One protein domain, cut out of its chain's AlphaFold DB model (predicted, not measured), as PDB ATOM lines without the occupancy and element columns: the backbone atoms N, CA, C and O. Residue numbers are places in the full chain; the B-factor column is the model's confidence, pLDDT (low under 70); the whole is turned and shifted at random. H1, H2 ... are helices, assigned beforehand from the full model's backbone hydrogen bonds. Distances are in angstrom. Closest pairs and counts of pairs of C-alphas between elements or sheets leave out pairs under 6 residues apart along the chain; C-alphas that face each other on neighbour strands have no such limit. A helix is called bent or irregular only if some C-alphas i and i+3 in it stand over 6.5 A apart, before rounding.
ATOM      1  N   GLN A 283     129.683 138.018 136.130       70.19
ATOM      2  CA  GLN A 283     130.312 139.134 136.850       70.19
ATOM      3  C   GLN A 283     129.401 140.377 136.900       70.19
ATOM      4  O   GLN A 283     129.373 141.061 137.917       70.19
ATOM      5  N   ALA A 284     128.601 140.617 135.854       68.88
ATOM      6  CA  ALA A 284     127.602 141.690 135.807       68.88
ATOM      7  C   ALA A 284     126.479 141.559 136.859       68.88
ATOM      8  O   ALA A 284     125.865 142.562 137.216       68.88
ATOM      9  N   PHE A 285     126.228 140.349 137.376       72.38
ATOM     10  CA  PHE A 285     125.252 140.083 138.440       72.38
ATOM     11  C   PHE A 285     125.892 140.054 139.834       72.38
ATOM     12  O   PHE A 285     125.233 140.404 140.805       72.38
ATOM     13  N   THR A 286     127.168 139.662 139.957       71.69
ATOM     14  CA  THR A 286     127.835 139.541 141.270       71.69
ATOM     15  C   THR A 286     128.571 140.801 141.735       71.69
ATOM     16  O   THR A 286     129.109 140.812 142.841       71.69
ATOM     17  N   CYS A 287     128.576 141.885 140.950       68.50
ATOM     18  CA  CYS A 287     129.225 143.156 141.302       68.50
ATOM     19  C   CYS A 287     128.770 143.766 142.643       68.50
ATOM     20  O   CYS A 287     129.567 144.452 143.282       68.50
ATOM     21  N   ALA A 288     127.527 143.522 143.075       66.12
ATOM     22  CA  ALA A 288     126.997 143.994 144.359       66.12
ATOM     23  C   ALA A 288     127.047 142.937 145.486       66.12
ATOM     24  O   ALA A 288     126.782 143.263 146.646       66.12
ATOM     25  N   CYS A 289     127.433 141.692 145.185       74.81
ATOM     26  CA  CYS A 289     127.611 140.646 146.191       74.81
ATOM     27  C   CYS A 289     128.830 140.923 147.084       74.81
ATOM     28  O   CYS A 289     129.831 141.514 146.664       74.81
ATOM     29  N   ARG A 290     128.801 140.425 148.325       69.25
ATOM     30  CA  ARG A 290     129.914 140.603 149.271       69.25
ATOM     31  C   ARG A 290     131.176 139.920 148.738       69.25
ATOM     32  O   ARG A 290     131.205 138.718 148.506       69.25
ATOM     33  N   GLY A 291     132.219 140.713 148.483       65.44
ATOM     34  CA  GLY A 291     133.464 140.226 147.873       65.44
ATOM     35  C   GLY A 291     133.313 139.660 146.452       65.44
ATOM     36  O   GLY A 291     134.220 138.973 145.993       65.44
ATOM     37  N   GLY A 292     132.191 139.914 145.766       67.31
ATOM     38  CA  GLY A 292     131.888 139.340 144.449       67.31
ATOM     39  C   GLY A 292     131.475 137.862 144.462       67.31
ATOM     40  O   GLY A 292     131.423 137.243 143.398       67.31
ATOM     41  N   ASN A 293     131.201 137.283 145.637       78.94
ATOM     42  CA  ASN A 293     130.823 135.880 145.780       78.94
ATOM     43  C   ASN A 293     129.420 135.599 145.210       78.94
ATOM     44  O   ASN A 293     128.447 136.260 145.565       78.94
ATOM     45  N   ILE A 294     129.300 134.582 144.357       80.06
ATOM     46  CA  ILE A 294     128.028 134.208 143.725       80.06
ATOM     47  C   ILE A 294     127.060 133.525 144.697       80.06
ATOM     48  O   ILE A 294     125.850 133.637 144.527       80.06
ATOM     49  N   ASP A 295     127.567 132.880 145.752       82.69
ATOM     50  CA  ASP A 295     126.725 132.250 146.775       82.69
ATOM     51  C   ASP A 295     126.105 133.270 147.752       82.69
ATOM     52  O   ASP A 295     125.163 132.928 148.466       82.69
ATOM     53  N   ASP A 296     126.568 134.528 147.734       83.75
ATOM     54  CA  ASP A 296     125.947 135.672 148.420       83.75
ATOM     55  C   ASP A 296     124.874 136.385 147.561       83.75
ATOM     56  O   ASP A 296     124.281 137.361 148.017       83.75
ATOM     57  N   LEU A 297     124.600 135.926 146.330       85.56
ATOM     58  CA  LEU A 297     123.581 136.523 145.453       85.56
ATOM     59  C   LEU A 297     122.168 136.356 146.053       85.56
ATOM     60  O   LEU A 297     121.796 135.268 146.508       85.56
ATOM     61  N   ASP A 298     121.379 137.429 146.042       85.62
ATOM     62  CA  ASP A 298     119.995 137.467 146.529       85.62
ATOM     63  C   ASP A 298     119.096 138.391 145.670       85.62
ATOM     64  O   ASP A 298     119.508 138.918 144.633       85.62
ATOM     65  N   TYR A 299     117.828 138.544 146.065       85.06
ATOM     66  CA  TYR A 299     116.835 139.348 145.337       85.06
ATOM     67  C   TYR A 299     117.082 140.867 145.424       85.06
ATOM     68  O   TYR A 299     116.689 141.598 144.521       85.06
ATOM     69  N   GLU A 300     117.709 141.349 146.499       83.50
ATOM     70  CA  GLU A 300     117.957 142.774 146.757       83.50
ATOM     71  C   GLU A 300     119.306 143.238 146.176       83.50
ATOM     72  O   GLU A 300     119.455 144.416 145.851       83.50
ATOM     73  N   ASN A 301     120.271 142.325 146.009       83.62
ATOM     74  CA  ASN A 301     121.609 142.613 145.478       83.62
ATOM     75  C   ASN A 301     121.824 142.243 143.992       83.62
ATOM     76  O   ASN A 301     122.897 142.504 143.454       83.62
ATOM     77  N   THR A 302     120.814 141.709 143.295       80.12
ATOM     78  CA  THR A 302     120.895 141.437 141.846       80.12
ATOM     79  C   THR A 302     120.831 142.730 141.015       80.12
ATOM     80  O   THR A 302     119.822 143.437 141.020       80.12
ATOM     81  N   THR A 303     121.879 143.010 140.236       71.31
ATOM     82  CA  THR A 303     121.966 144.135 139.282       71.31
ATOM     83  C   THR A 303     121.369 143.808 137.904       71.31
ATOM     84  O   THR A 303     121.433 142.670 137.439       71.31
ATOM     85  N   PHE A 304     120.787 144.812 137.227       67.88
ATOM     86  CA  PHE A 304     119.984 144.622 136.002       67.88
ATOM     87  C   PHE A 304     120.299 145.565 134.831       67.88
ATOM     88  O   PHE A 304     119.666 145.437 133.778       67.88
ATOM     89  N   ASP A 305     121.213 146.518 135.008       58.69
ATOM     90  CA  ASP A 305     121.235 147.752 134.211       58.69
ATOM     91  C   ASP A 305     121.617 147.550 132.732       58.69
ATOM     92  O   ASP A 305     121.098 148.258 131.870       58.69
ATOM     93  N   ASP A 306     122.420 146.523 132.425       55.69
ATOM     94  CA  ASP A 306     122.906 146.201 131.069       55.69
ATOM     95  C   ASP A 306     122.203 144.991 130.406       55.69
ATOM     96  O   ASP A 306     122.629 144.512 129.350       55.69
ATOM     97  N   VAL A 307     121.140 144.437 131.006       58.97
ATOM     98  CA  VAL A 307     120.488 143.219 130.479       58.97
ATOM     99  C   VAL A 307     119.516 143.558 129.346       58.97
ATOM    100  O   VAL A 307     118.379 143.963 129.604       58.97
ATOM    101  N   ASP A 308     119.937 143.327 128.097       52.66
ATOM    102  CA  ASP A 308     119.051 143.319 126.925       52.66
ATOM    103  C   ASP A 308     117.978 142.219 127.061       52.66
ATOM    104  O   ASP A 308     118.247 141.092 127.478       52.66
ATOM    105  N   ARG A 309     116.736 142.581 126.729       57.66
ATOM    106  CA  ARG A 309     115.514 141.773 126.892       57.66
ATOM    107  C   ARG A 309     114.723 141.652 125.591       57.66
ATOM    108  O   ARG A 309     113.538 141.326 125.622       57.66
ATOM    109  N   THR A 310     115.337 142.009 124.464       46.09
ATOM    110  CA  THR A 310     114.692 141.965 123.148       46.09
ATOM    111  C   THR A 310     114.571 140.546 122.592       46.09
ATOM    112  O   THR A 310     113.673 140.305 121.784       46.09
ATOM    113  N   ALA A 317     115.579 125.458 131.596       60.44
ATOM    114  CA  ALA A 317     116.800 124.716 131.881       60.44
ATOM    115  C   ALA A 317     116.477 123.299 132.378       60.44
ATOM    116  O   ALA A 317     115.680 123.096 133.296       60.44
ATOM    117  N   ARG A 318     117.077 122.300 131.727       60.88
ATOM    118  CA  ARG A 318     116.896 120.876 132.070       60.88
ATOM    119  C   ARG A 318     118.012 120.345 132.963       60.88
ATOM    120  O   ARG A 318     117.834 119.303 133.587       60.88
ATOM    121  N   VAL A 319     119.142 121.042 132.933       69.94
ATOM    122  CA  VAL A 319     120.432 120.770 133.564       69.94
ATOM    123  C   VAL A 319     121.121 122.128 133.730       69.94
ATOM    124  O   VAL A 319     120.921 123.007 132.891       69.94
ATOM    125  N   PHE A 320     121.914 122.262 134.787       78.12
ATOM    126  CA  PHE A 320     122.886 123.323 135.021       78.12
ATOM    127  C   PHE A 320     124.285 122.694 135.046       78.12
ATOM    128  O   PHE A 320     124.464 121.575 135.535       78.12
ATOM    129  N   ILE A 321     125.276 123.397 134.516       74.12
ATOM    130  CA  ILE A 321     126.638 122.896 134.298       74.12
ATOM    131  C   ILE A 321     127.538 123.162 135.506       74.12
ATOM    132  O   ILE A 321     128.488 122.412 135.731       74.12
ATOM    133  N   SER A 322     127.212 124.184 136.296       77.56
ATOM    134  CA  SER A 322     127.944 124.634 137.482       77.56
ATOM    135  C   SER A 322     126.988 125.070 138.603       77.56
ATOM    136  O   SER A 322     125.793 125.295 138.372       77.56
ATOM    137  N   ARG A 323     127.520 125.231 139.825       81.62
ATOM    138  CA  ARG A 323     126.806 125.909 140.926       81.62
ATOM    139  C   ARG A 323     126.436 127.341 140.515       81.62
ATOM    140  O   ARG A 323     125.300 127.752 140.720       81.62
ATOM    141  N   ASP A 324     127.369 128.041 139.875       81.44
ATOM    142  CA  ASP A 324     127.269 129.414 139.379       81.44
ATOM    143  C   ASP A 324     126.044 129.607 138.449       81.44
ATOM    144  O   ASP A 324     125.186 130.449 138.721       81.44
ATOM    145  N   GLU A 325     125.908 128.782 137.398       80.81
ATOM    146  CA  GLU A 325     124.797 128.827 136.429       80.81
ATOM    147  C   GLU A 325     123.455 128.515 137.105       80.81
ATOM    148  O   GLU A 325     122.464 129.194 136.834       80.81
ATOM    149  N   ARG A 326     123.417 127.533 138.022       87.06
ATOM    150  CA  ARG A 326     122.223 127.208 138.828       87.06
ATOM    151  C   ARG A 326     121.792 128.407 139.671       87.06
ATOM    152  O   ARG A 326     120.617 128.766 139.658       87.06
ATOM    153  N   THR A 327     122.722 129.012 140.407       87.62
ATOM    154  CA  THR A 327     122.444 130.139 141.305       87.62
ATOM    155  C   THR A 327     121.911 131.337 140.533       87.62
ATOM    156  O   THR A 327     120.838 131.841 140.856       87.62
ATOM    157  N   VAL A 328     122.598 131.747 139.464       84.12
ATOM    158  CA  VAL A 328     122.200 132.910 138.659       84.12
ATOM    159  C   VAL A 328     120.882 132.663 137.932       84.12
ATOM    160  O   VAL A 328     119.978 133.486 138.039       84.12
ATOM    161  N   SER A 329     120.710 131.507 137.282       82.50
ATOM    162  CA  SER A 329     119.467 131.188 136.558       82.50
ATOM    163  C   SER A 329     118.226 131.217 137.453       82.50
ATOM    164  O   SER A 329     117.144 131.571 136.988       82.50
ATOM    165  N   LEU A 330     118.363 130.829 138.726       87.06
ATOM    166  CA  LEU A 330     117.248 130.780 139.668       87.06
ATOM    167  C   LEU A 330     117.036 132.117 140.402       87.06
ATOM    168  O   LEU A 330     115.901 132.585 140.471       87.06
ATOM    169  N   VAL A 331     118.095 132.762 140.914       88.62
ATOM    170  CA  VAL A 331     117.973 134.040 141.648       88.62
ATOM    171  C   VAL A 331     117.657 135.196 140.702       88.62
ATOM    172  O   VAL A 331     116.667 135.892 140.915       88.62
ATOM    173  N   VAL A 332     118.429 135.366 139.621       84.19
ATOM    174  CA  VAL A 332     118.196 136.442 138.640       84.19
ATOM    175  C   VAL A 332     116.890 136.203 137.881       84.19
ATOM    176  O   VAL A 332     116.184 137.158 137.581       84.19
ATOM    177  N   GLY A 333     116.497 134.943 137.653       82.06
ATOM    178  CA  GLY A 333     115.180 134.605 137.105       82.06
ATOM    179  C   GLY A 333     114.020 135.065 137.999       82.06
ATOM    180  O   GLY A 333     113.091 135.719 137.520       82.06
ATOM    181  N   ALA A 334     114.086 134.786 139.306       86.62
ATOM    182  CA  ALA A 334     113.074 135.236 140.266       86.62
ATOM    183  C   ALA A 334     113.072 136.766 140.441       86.62
ATOM    184  O   ALA A 334     112.006 137.383 140.507       86.62
ATOM    185  N   ALA A 335     114.250 137.394 140.480       86.00
ATOM    186  CA  ALA A 335     114.380 138.844 140.573       86.00
ATOM    187  C   ALA A 335     113.891 139.554 139.294       86.00
ATOM    188  O   ALA A 335     113.209 140.579 139.389       86.00
ATOM    189  N   ASP A 336     114.116 138.984 138.103       82.19
ATOM    190  CA  ASP A 336     113.608 139.574 136.864       82.19
ATOM    191  C   ASP A 336     112.093 139.416 136.695       82.19
ATOM    192  O   ASP A 336     111.441 140.323 136.180       82.19
ATOM    193  N   GLU A 337     111.491 138.331 137.200       84.31
ATOM    194  CA  GLU A 337     110.027 138.235 137.291       84.31
ATOM    195  C   GLU A 337     109.454 139.372 138.164       84.31
ATOM    196  O   GLU A 337     108.422 139.963 137.825       84.31
ATOM    197  N   GLY A 338     110.151 139.727 139.251       85.38
ATOM    198  CA  GLY A 338     109.831 140.874 140.104       85.38
ATOM    199  C   GLY A 338     109.924 142.196 139.341       85.38
ATOM    200  O   GLY A 338     108.938 142.932 139.243       85.38
ATOM    201  N   MET A 339     111.070 142.460 138.707       83.94
ATOM    202  CA  MET A 339     111.293 143.667 137.903       83.94
ATOM    203  C   MET A 339     110.350 143.777 136.699       83.94
ATOM    204  O   MET A 339     109.921 144.879 136.352       83.94
ATOM    205  N   CYS A 340     109.964 142.661 136.080       83.00
ATOM    206  CA  CYS A 340     108.974 142.617 135.007       83.00
ATOM    207  C   CYS A 340     107.589 143.053 135.513       83.00
ATOM    208  O   CYS A 340     106.953 143.913 134.903       83.00
ATOM    209  N   LYS A 341     107.155 142.554 136.678       85.00
ATOM    210  CA  LYS A 341     105.902 142.977 137.330       85.00
ATOM    211  C   LYS A 341     105.926 144.448 137.754       85.00
ATOM    212  O   LYS A 341     104.906 145.125 137.635       85.00
ATOM    213  N   ILE A 342     107.072 144.962 138.205       87.50
ATOM    214  CA  ILE A 342     107.247 146.384 138.548       87.50
ATOM    215  C   ILE A 342     107.151 147.253 137.285       87.50
ATOM    216  O   ILE A 342     106.389 148.218 137.263       87.50
ATOM    217  N   LYS A 343     107.823 146.870 136.192       86.38
ATOM    218  CA  LYS A 343     107.707 147.551 134.887       86.38
ATOM    219  C   LYS A 343     106.278 147.495 134.328       86.38
ATOM    220  O   LYS A 343     105.814 148.483 133.767       86.38
ATOM    221  N   GLN A 344     105.547 146.394 134.533       87.94
ATOM    222  CA  GLN A 344     104.112 146.301 134.219       87.94
ATOM    223  C   GLN A 344     103.270 147.281 135.050       87.94
ATOM    224  O   GLN A 344     102.401 147.941 134.487       87.94
ATOM    225  N   ALA A 345     103.540 147.420 136.352       90.31
ATOM    226  CA  ALA A 345     102.823 148.352 137.224       90.31
ATOM    227  C   ALA A 345     103.062 149.820 136.835       90.31
ATOM    228  O   ALA A 345     102.104 150.582 136.707       90.31
ATOM    229  N   ILE A 346     104.315 150.192 136.555       89.19
ATOM    230  CA  ILE A 346     104.688 151.529 136.062       89.19
ATOM    231  C   ILE A 346     103.996 151.814 134.721       89.19
ATOM    232  O   ILE A 346     103.298 152.817 134.587       89.19
ATOM    233  N   ALA A 347     104.074 150.887 133.760       89.44
ATOM    234  CA  ALA A 347     103.389 151.026 132.474       89.44
ATOM    235  C   ALA A 347     101.852 151.087 132.607       89.44
ATOM    236  O   ALA A 347     101.185 151.658 131.751       89.44
ATOM    237  N   CYS A 348     101.263 150.525 133.669       91.69
ATOM    238  CA  CYS A 348      99.836 150.666 133.968       91.69
ATOM    239  C   CYS A 348      99.489 152.064 134.507       91.69
ATOM    240  O   CYS A 348      98.462 152.628 134.130       91.69
ATOM    241  N   ALA A 349     100.370 152.641 135.330       91.50
ATOM    242  CA  ALA A 349     100.226 153.981 135.900       91.50
ATOM    243  C   ALA A 349     100.343 155.106 134.854       91.50
ATOM    244  O   ALA A 349      99.808 156.197 135.069       91.50
ATOM    245  N   GLU A 350     101.010 154.839 133.727       90.19
ATOM    246  CA  GLU A 350     101.088 155.720 132.552       90.19
ATOM    247  C   GLU A 350      99.845 155.623 131.646       90.19
ATOM    248  O   GLU A 350      99.469 156.597 130.989       90.19
ATOM    249  N   ILE A 351      99.169 154.466 131.604       90.06
ATOM    250  CA  ILE A 351      98.011 154.255 130.726       90.06
ATOM    251  C   ILE A 351      96.743 154.850 131.350       90.06
ATOM    252  O   ILE A 351      96.284 154.466 132.427       90.06
ATOM    253  N   ASP A 642     106.020 141.060 145.591       83.56
ATOM    254  CA  ASP A 642     107.146 140.233 145.161       83.56
ATOM    255  C   ASP A 642     107.628 139.209 146.196       83.56
ATOM    256  O   ASP A 642     108.306 138.261 145.827       83.56
ATOM    257  N   LYS A 643     107.235 139.338 147.467       84.44
ATOM    258  CA  LYS A 643     107.742 138.562 148.621       84.44
ATOM    259  C   LYS A 643     107.920 137.051 148.428       84.44
ATOM    260  O   LYS A 643     108.758 136.461 149.100       84.44
ATOM    261  N   SER A 644     107.146 136.399 147.558       81.38
ATOM    262  CA  SER A 644     107.370 134.990 147.196       81.38
ATOM    263  C   SER A 644     108.689 134.762 146.452       81.38
ATOM    264  O   SER A 644     109.370 133.790 146.751       81.38
ATOM    265  N   LEU A 645     109.057 135.670 145.547       85.31
ATOM    266  CA  LEU A 645     110.309 135.694 144.788       85.31
ATOM    267  C   LEU A 645     111.491 135.972 145.725       85.31
ATOM    268  O   LEU A 645     112.497 135.274 145.672       85.31
ATOM    269  N   CYS A 646     111.326 136.901 146.675       86.19
ATOM    270  CA  CYS A 646     112.314 137.156 147.726       86.19
ATOM    271  C   CYS A 646     112.544 135.903 148.598       86.19
ATOM    272  O   CYS A 646     113.681 135.553 148.898       86.19
ATOM    273  N   TYR A 647     111.479 135.184 148.983       85.50
ATOM    274  CA  TYR A 647     111.613 133.912 149.707       85.50
ATOM    275  C   TYR A 647     112.217 132.784 148.856       85.50
ATOM    276  O   TYR A 647     112.863 131.904 149.420       85.50
ATOM    277  N   GLU A 648     112.025 132.794 147.537       86.69
ATOM    278  CA  GLU A 648     112.635 131.833 146.613       86.69
ATOM    279  C   GLU A 648     114.142 132.085 146.469       86.69
ATOM    280  O   GLU A 648     114.931 131.184 146.753       86.69
ATOM    281  N   ALA A 649     114.549 133.326 146.178       88.44
ATOM    282  CA  ALA A 649     115.948 133.758 146.166       88.44
ATOM    283  C   ALA A 649     116.659 133.459 147.497       88.44
ATOM    284  O   ALA A 649     117.716 132.831 147.513       88.44
ATOM    285  N   ASN A 650     116.037 133.802 148.629       87.19
ATOM    286  CA  ASN A 650     116.601 133.525 149.952       87.19
ATOM    287  C   ASN A 650     116.701 132.018 150.242       87.19
ATOM    288  O   ASN A 650     117.623 131.591 150.933       87.19
ATOM    289  N   ALA A 651     115.798 131.186 149.710       87.75
ATOM    290  CA  ALA A 651     115.912 129.731 149.822       87.75
ATOM    291  C   ALA A 651     117.050 129.160 148.954       87.75
ATOM    292  O   ALA A 651     117.686 128.194 149.365       87.75
ATOM    293  N   ILE A 652     117.331 129.758 147.791       89.88
ATOM    294  CA  ILE A 652     118.466 129.403 146.922       89.88
ATOM    295  C   ILE A 652     119.793 129.780 147.594       89.88
ATOM    296  O   ILE A 652     120.665 128.925 147.734       89.88
ATOM    297  N   ASN A 653     119.901 131.012 148.097       87.81
ATOM    298  CA  ASN A 653     121.049 131.507 148.859       87.81
ATOM    299  C   ASN A 653     121.340 130.621 150.092       87.81
ATOM    300  O   ASN A 653     122.457 130.131 150.267       87.81
ATOM    301  N   LEU A 654     120.308 130.297 150.885       88.50
ATOM    302  CA  LEU A 654     120.426 129.364 152.014       88.50
ATOM    303  C   LEU A 654     120.837 127.945 151.597       88.50
ATOM    304  O   LEU A 654     121.487 127.270 152.387       88.50
ATOM    305  N   MET A 655     120.451 127.477 150.405       88.94
ATOM    306  CA  MET A 655     120.823 126.153 149.890       88.94
ATOM    307  C   MET A 655     122.251 126.099 149.326       88.94
ATOM    308  O   MET A 655     122.879 125.044 149.402       88.94
ATOM    309  N   ASN A 656     122.773 127.209 148.795       88.00
ATOM    310  CA  ASN A 656     124.178 127.330 148.395       88.00
ATOM    311  C   ASN A 656     125.112 127.287 149.612       88.00
ATOM    312  O   ASN A 656     126.089 126.548 149.612       88.00
ATOM    313  N   ASN A 657     124.763 128.011 150.679       87.06
ATOM    314  CA  ASN A 657     125.575 128.150 151.893       87.06
ATOM    315  C   ASN A 657     125.409 126.992 152.908       87.06
ATOM    316  O   ASN A 657     125.612 127.173 154.110       87.06
ATOM    317  N   VAL A 658     125.025 125.792 152.454       88.31
ATOM    318  CA  VAL A 658     124.924 124.599 153.314       88.31
ATOM    319  C   VAL A 658     126.254 123.847 153.338       88.31
ATOM    320  O   VAL A 658     126.854 123.620 152.295       88.31
ATOM    321  N   GLU A 659     126.663 123.360 154.515       84.88
ATOM    322  CA  GLU A 659     127.813 122.457 154.684       84.88
ATOM    323  C   GLU A 659     127.832 121.319 153.635       84.88
ATOM    324  O   GLU A 659     126.905 120.495 153.592       84.88
ATOM    325  N   ASP A 660     128.910 121.226 152.837       79.12
ATOM    326  CA  ASP A 660     129.046 120.266 151.720       79.12
ATOM    327  C   ASP A 660     128.858 118.796 152.148       79.12
ATOM    328  O   ASP A 660     128.354 117.977 151.384       79.12
ATOM    329  N   ASN A 661     129.205 118.456 153.394       78.44
ATOM    330  CA  ASN A 661     129.076 117.100 153.951       78.44
ATOM    331  C   ASN A 661     127.634 116.721 154.358       78.44
ATOM    332  O   ASN A 661     127.407 115.668 154.962       78.44
ATOM    333  N   SER A 662     126.646 117.575 154.083       81.38
ATOM    334  CA  SER A 662     125.248 117.348 154.452       81.38
ATOM    335  C   SER A 662     124.429 116.708 153.325       81.38
ATOM    336  O   SER A 662     124.582 117.009 152.143       81.38
ATOM    337  N   SER A 663     123.408 115.926 153.695       76.69
ATOM    338  CA  SER A 663     122.407 115.406 152.738       76.69
ATOM    339  C   SER A 663     121.545 116.488 152.053       76.69
ATOM    340  O   SER A 663     120.688 116.173 151.225       76.69
ATOM    341  N   ALA A 664     121.713 117.759 152.434       81.88
ATOM    342  CA  ALA A 664     121.095 118.896 151.765       81.88
ATOM    343  C   ALA A 664     122.005 119.429 150.646       81.88
ATOM    344  O   ALA A 664     121.503 119.606 149.537       81.88
ATOM    345  N   ALA A 665     123.314 119.559 150.889       83.00
ATOM    346  CA  ALA A 665     124.298 119.869 149.854       83.00
ATOM    347  C   ALA A 665     124.359 118.771 148.775       83.00
ATOM    348  O   ALA A 665     124.197 119.075 147.597       83.00
ATOM    349  N   GLU A 666     124.426 117.485 149.152       80.44
ATOM    350  CA  GLU A 666     124.365 116.372 148.182       80.44
ATOM    351  C   GLU A 666     123.122 116.446 147.261       80.44
ATOM    352  O   GLU A 666     123.184 116.117 146.076       80.44
ATOM    353  N   TRP A 667     121.966 116.866 147.795       83.12
ATOM    354  CA  TRP A 667     120.746 117.053 146.997       83.12
ATOM    355  C   TRP A 667     120.837 118.263 146.059       83.12
ATOM    356  O   TRP A 667     120.241 118.271 144.979       83.12
ATOM    357  N   TRP A 668     121.532 119.310 146.493       86.56
ATOM    358  CA  TRP A 668     121.690 120.549 145.745       86.56
ATOM    359  C   TRP A 668     122.592 120.351 144.523       86.56
ATOM    360  O   TRP A 668     122.266 120.806 143.426       86.56
ATOM    361  N   GLU A 669     123.640 119.544 144.680       81.38
ATOM    362  CA  GLU A 669     124.504 119.101 143.583       81.38
ATOM    363  C   GLU A 669     123.793 118.111 142.658       81.38
ATOM    364  O   GLU A 669     123.914 118.194 141.437       81.38
ATOM    365  N   TYR A 670     122.954 117.228 143.205       80.38
ATOM    366  CA  TYR A 670     122.074 116.391 142.391       80.38
ATOM    367  C   TYR A 670     121.138 117.208 141.481       80.38
ATOM    368  O   TYR A 670     120.885 116.786 140.351       80.38
ATOM    369  N   ILE A 671     120.643 118.369 141.925       80.88
ATOM    370  CA  ILE A 671     119.772 119.240 141.115       80.88
ATOM    371  C   ILE A 671     120.479 119.805 139.871       80.88
ATOM    372  O   ILE A 671     119.786 120.111 138.903       80.88
ATOM    373  N   LEU A 672     121.818 119.874 139.842       77.62
ATOM    374  CA  LEU A 672     122.568 120.334 138.666       77.62
ATOM    375  C   LEU A 672     122.230 119.495 137.427       77.62
ATOM    376  O   LEU A 672     121.767 120.024 136.426       77.62
ATOM    377  N   ALA A 673     122.383 118.171 137.506       70.44
ATOM    378  CA  ALA A 673     122.250 117.278 136.345       70.44
ATOM    379  C   ALA A 673     121.168 116.191 136.484       70.44
ATOM    380  O   ALA A 673     121.013 115.352 135.594       70.44
ATOM    381  N   PHE A 674     120.467 116.138 137.624       73.81
ATOM    382  CA  PHE A 674     119.623 115.013 138.058       73.81
ATOM    383  C   PHE A 674     120.341 113.646 138.006       73.81
ATOM    384  O   PHE A 674     119.706 112.584 137.913       73.81
ATOM    385  N   ASN A 675     121.678 113.671 138.076       68.06
ATOM    386  CA  ASN A 675     122.543 112.512 137.906       68.06
ATOM    387  C   ASN A 675     122.398 111.558 139.111       68.06
ATOM    388  O   ASN A 675     122.749 111.953 140.224       68.06
ATOM    389  N   PRO A 676     121.908 110.311 138.932       65.12
ATOM    390  CA  PRO A 676     121.806 109.345 140.028       65.12
ATOM    391  C   PRO A 676     123.140 109.085 140.730       65.12
ATOM    392  O   PRO A 676     123.142 108.883 141.940       65.12
ATOM    393  N   ASP A 677     124.245 109.119 139.984       64.50
ATOM    394  CA  ASP A 677     125.570 108.731 140.468       64.50
ATOM    395  C   ASP A 677     126.123 109.731 141.519       64.50
ATOM    396  O   ASP A 677     127.076 109.408 142.222       64.50
ATOM    397  N   LEU A 678     125.508 110.918 141.668       62.94
ATOM    398  CA  LEU A 678     125.839 111.923 142.696       62.94
ATOM    399  C   LEU A 678     125.113 111.717 144.039       62.94
ATOM    400  O   LEU A 678     125.450 112.383 145.014       62.94
TER     401      LEU A 678
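What this domain is: This is residues 283 to 310, 317 to 351 and 642 to 678 of the 892 residues of an uncharacterized protein of Trichoderma gamsii (UniProt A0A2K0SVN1). Two helices, the long H2 and the shorter H3, lie side by side and run opposite ways, with the short helix H4 across the end where H2 begins and H3 ends. The stretch from residue 287 to residue 310, which has no named element and follows the very short H1, packs on the H2 and H3 pair with residues 298 and 299, while at the other end residues 343 to 351, nearly all in H2, stick out as an arm. The printed part has 100 residues, with four named helices in the order H1, H2, H3, H4 and no named strand, and its class is all helix. It is only just loose, close to compact, with a radius of gyration of the C-alphas of 15.3 A, and it is elongated, spanning 54 by 29 by 25 A.

How they stand to each other: H1, residues 283 to 286, and H2, residues 323 to 350, are close but not clearly touching; their closest C-alphas, those of Phe 285 and Val 328, are 7.8 A apart. H2 touches H3, residues 643 to 656, with its residues 327 to 338 alone, at a shallow tilt of 13 degrees, opposite ways; the closest C-alphas are those of Val 331 and Ala 649, 5.0 A apart. H3 touches H4, residues 665 to 673, with residues 655 to 656 alone, about perpendicular at 75 degrees; the closest C-alphas are those of Met 655 and Trp 668, 7.0 A apart. H2 and H4 only just touch, with 3 pairs of C-alphas within 8 A, through residues 323 to 326 of H2 alone; they are about perpendicular at 75 degrees, and the closest C-alphas are those of Arg 326 and Leu 672, 6.9 A apart. The helix packing is mostly crossed, but only just: of the 3 pairs that touch, 1 is at a shallow tilt. H1 is apart from H3 and H4. In H2 and H3 every O i to N i+4 pair is within hydrogen-bond range, in H4 3 of 5 are, and H1 is too short for such a pair.

Where its parts are: H1 begins at C-alpha 283, at (130.312, 139.134, 136.850), and has 4 residues. H2 measures 40.3 A from C-alpha 323, at (126.806, 125.909, 140.926), to C-alpha 350. H3 measures 19.9 A from C-alpha 643 to C-alpha 656. H4 measures 13.9 A and ends at C-alpha 673, at (122.250, 117.278, 136.345); it is neither bent nor irregular, but only just: C-alphas 670 and 673 are 6.1 A apart.

The domain as a whole: The two C-alphas farthest apart, those of Ile 351 and Asp 677, are 54.1 A apart. Residues 343 to 351, of which 343 to 350 belong to H2, stand free; the body without them spans 40 by 28 by 25 A. Residues 311 to 316 are not printed, with 19.4 A between C-alphas 310 and 317, and residues 352 to 641 are not printed, with 22.1 A between C-alphas 351 and 642. The link from H3 to H4 is short, with 8 residues. The mean pLDDT of the printed part is 79.3; 20 residues are under 70, among them 304 to 310, 317 to 319 and 675 to 678.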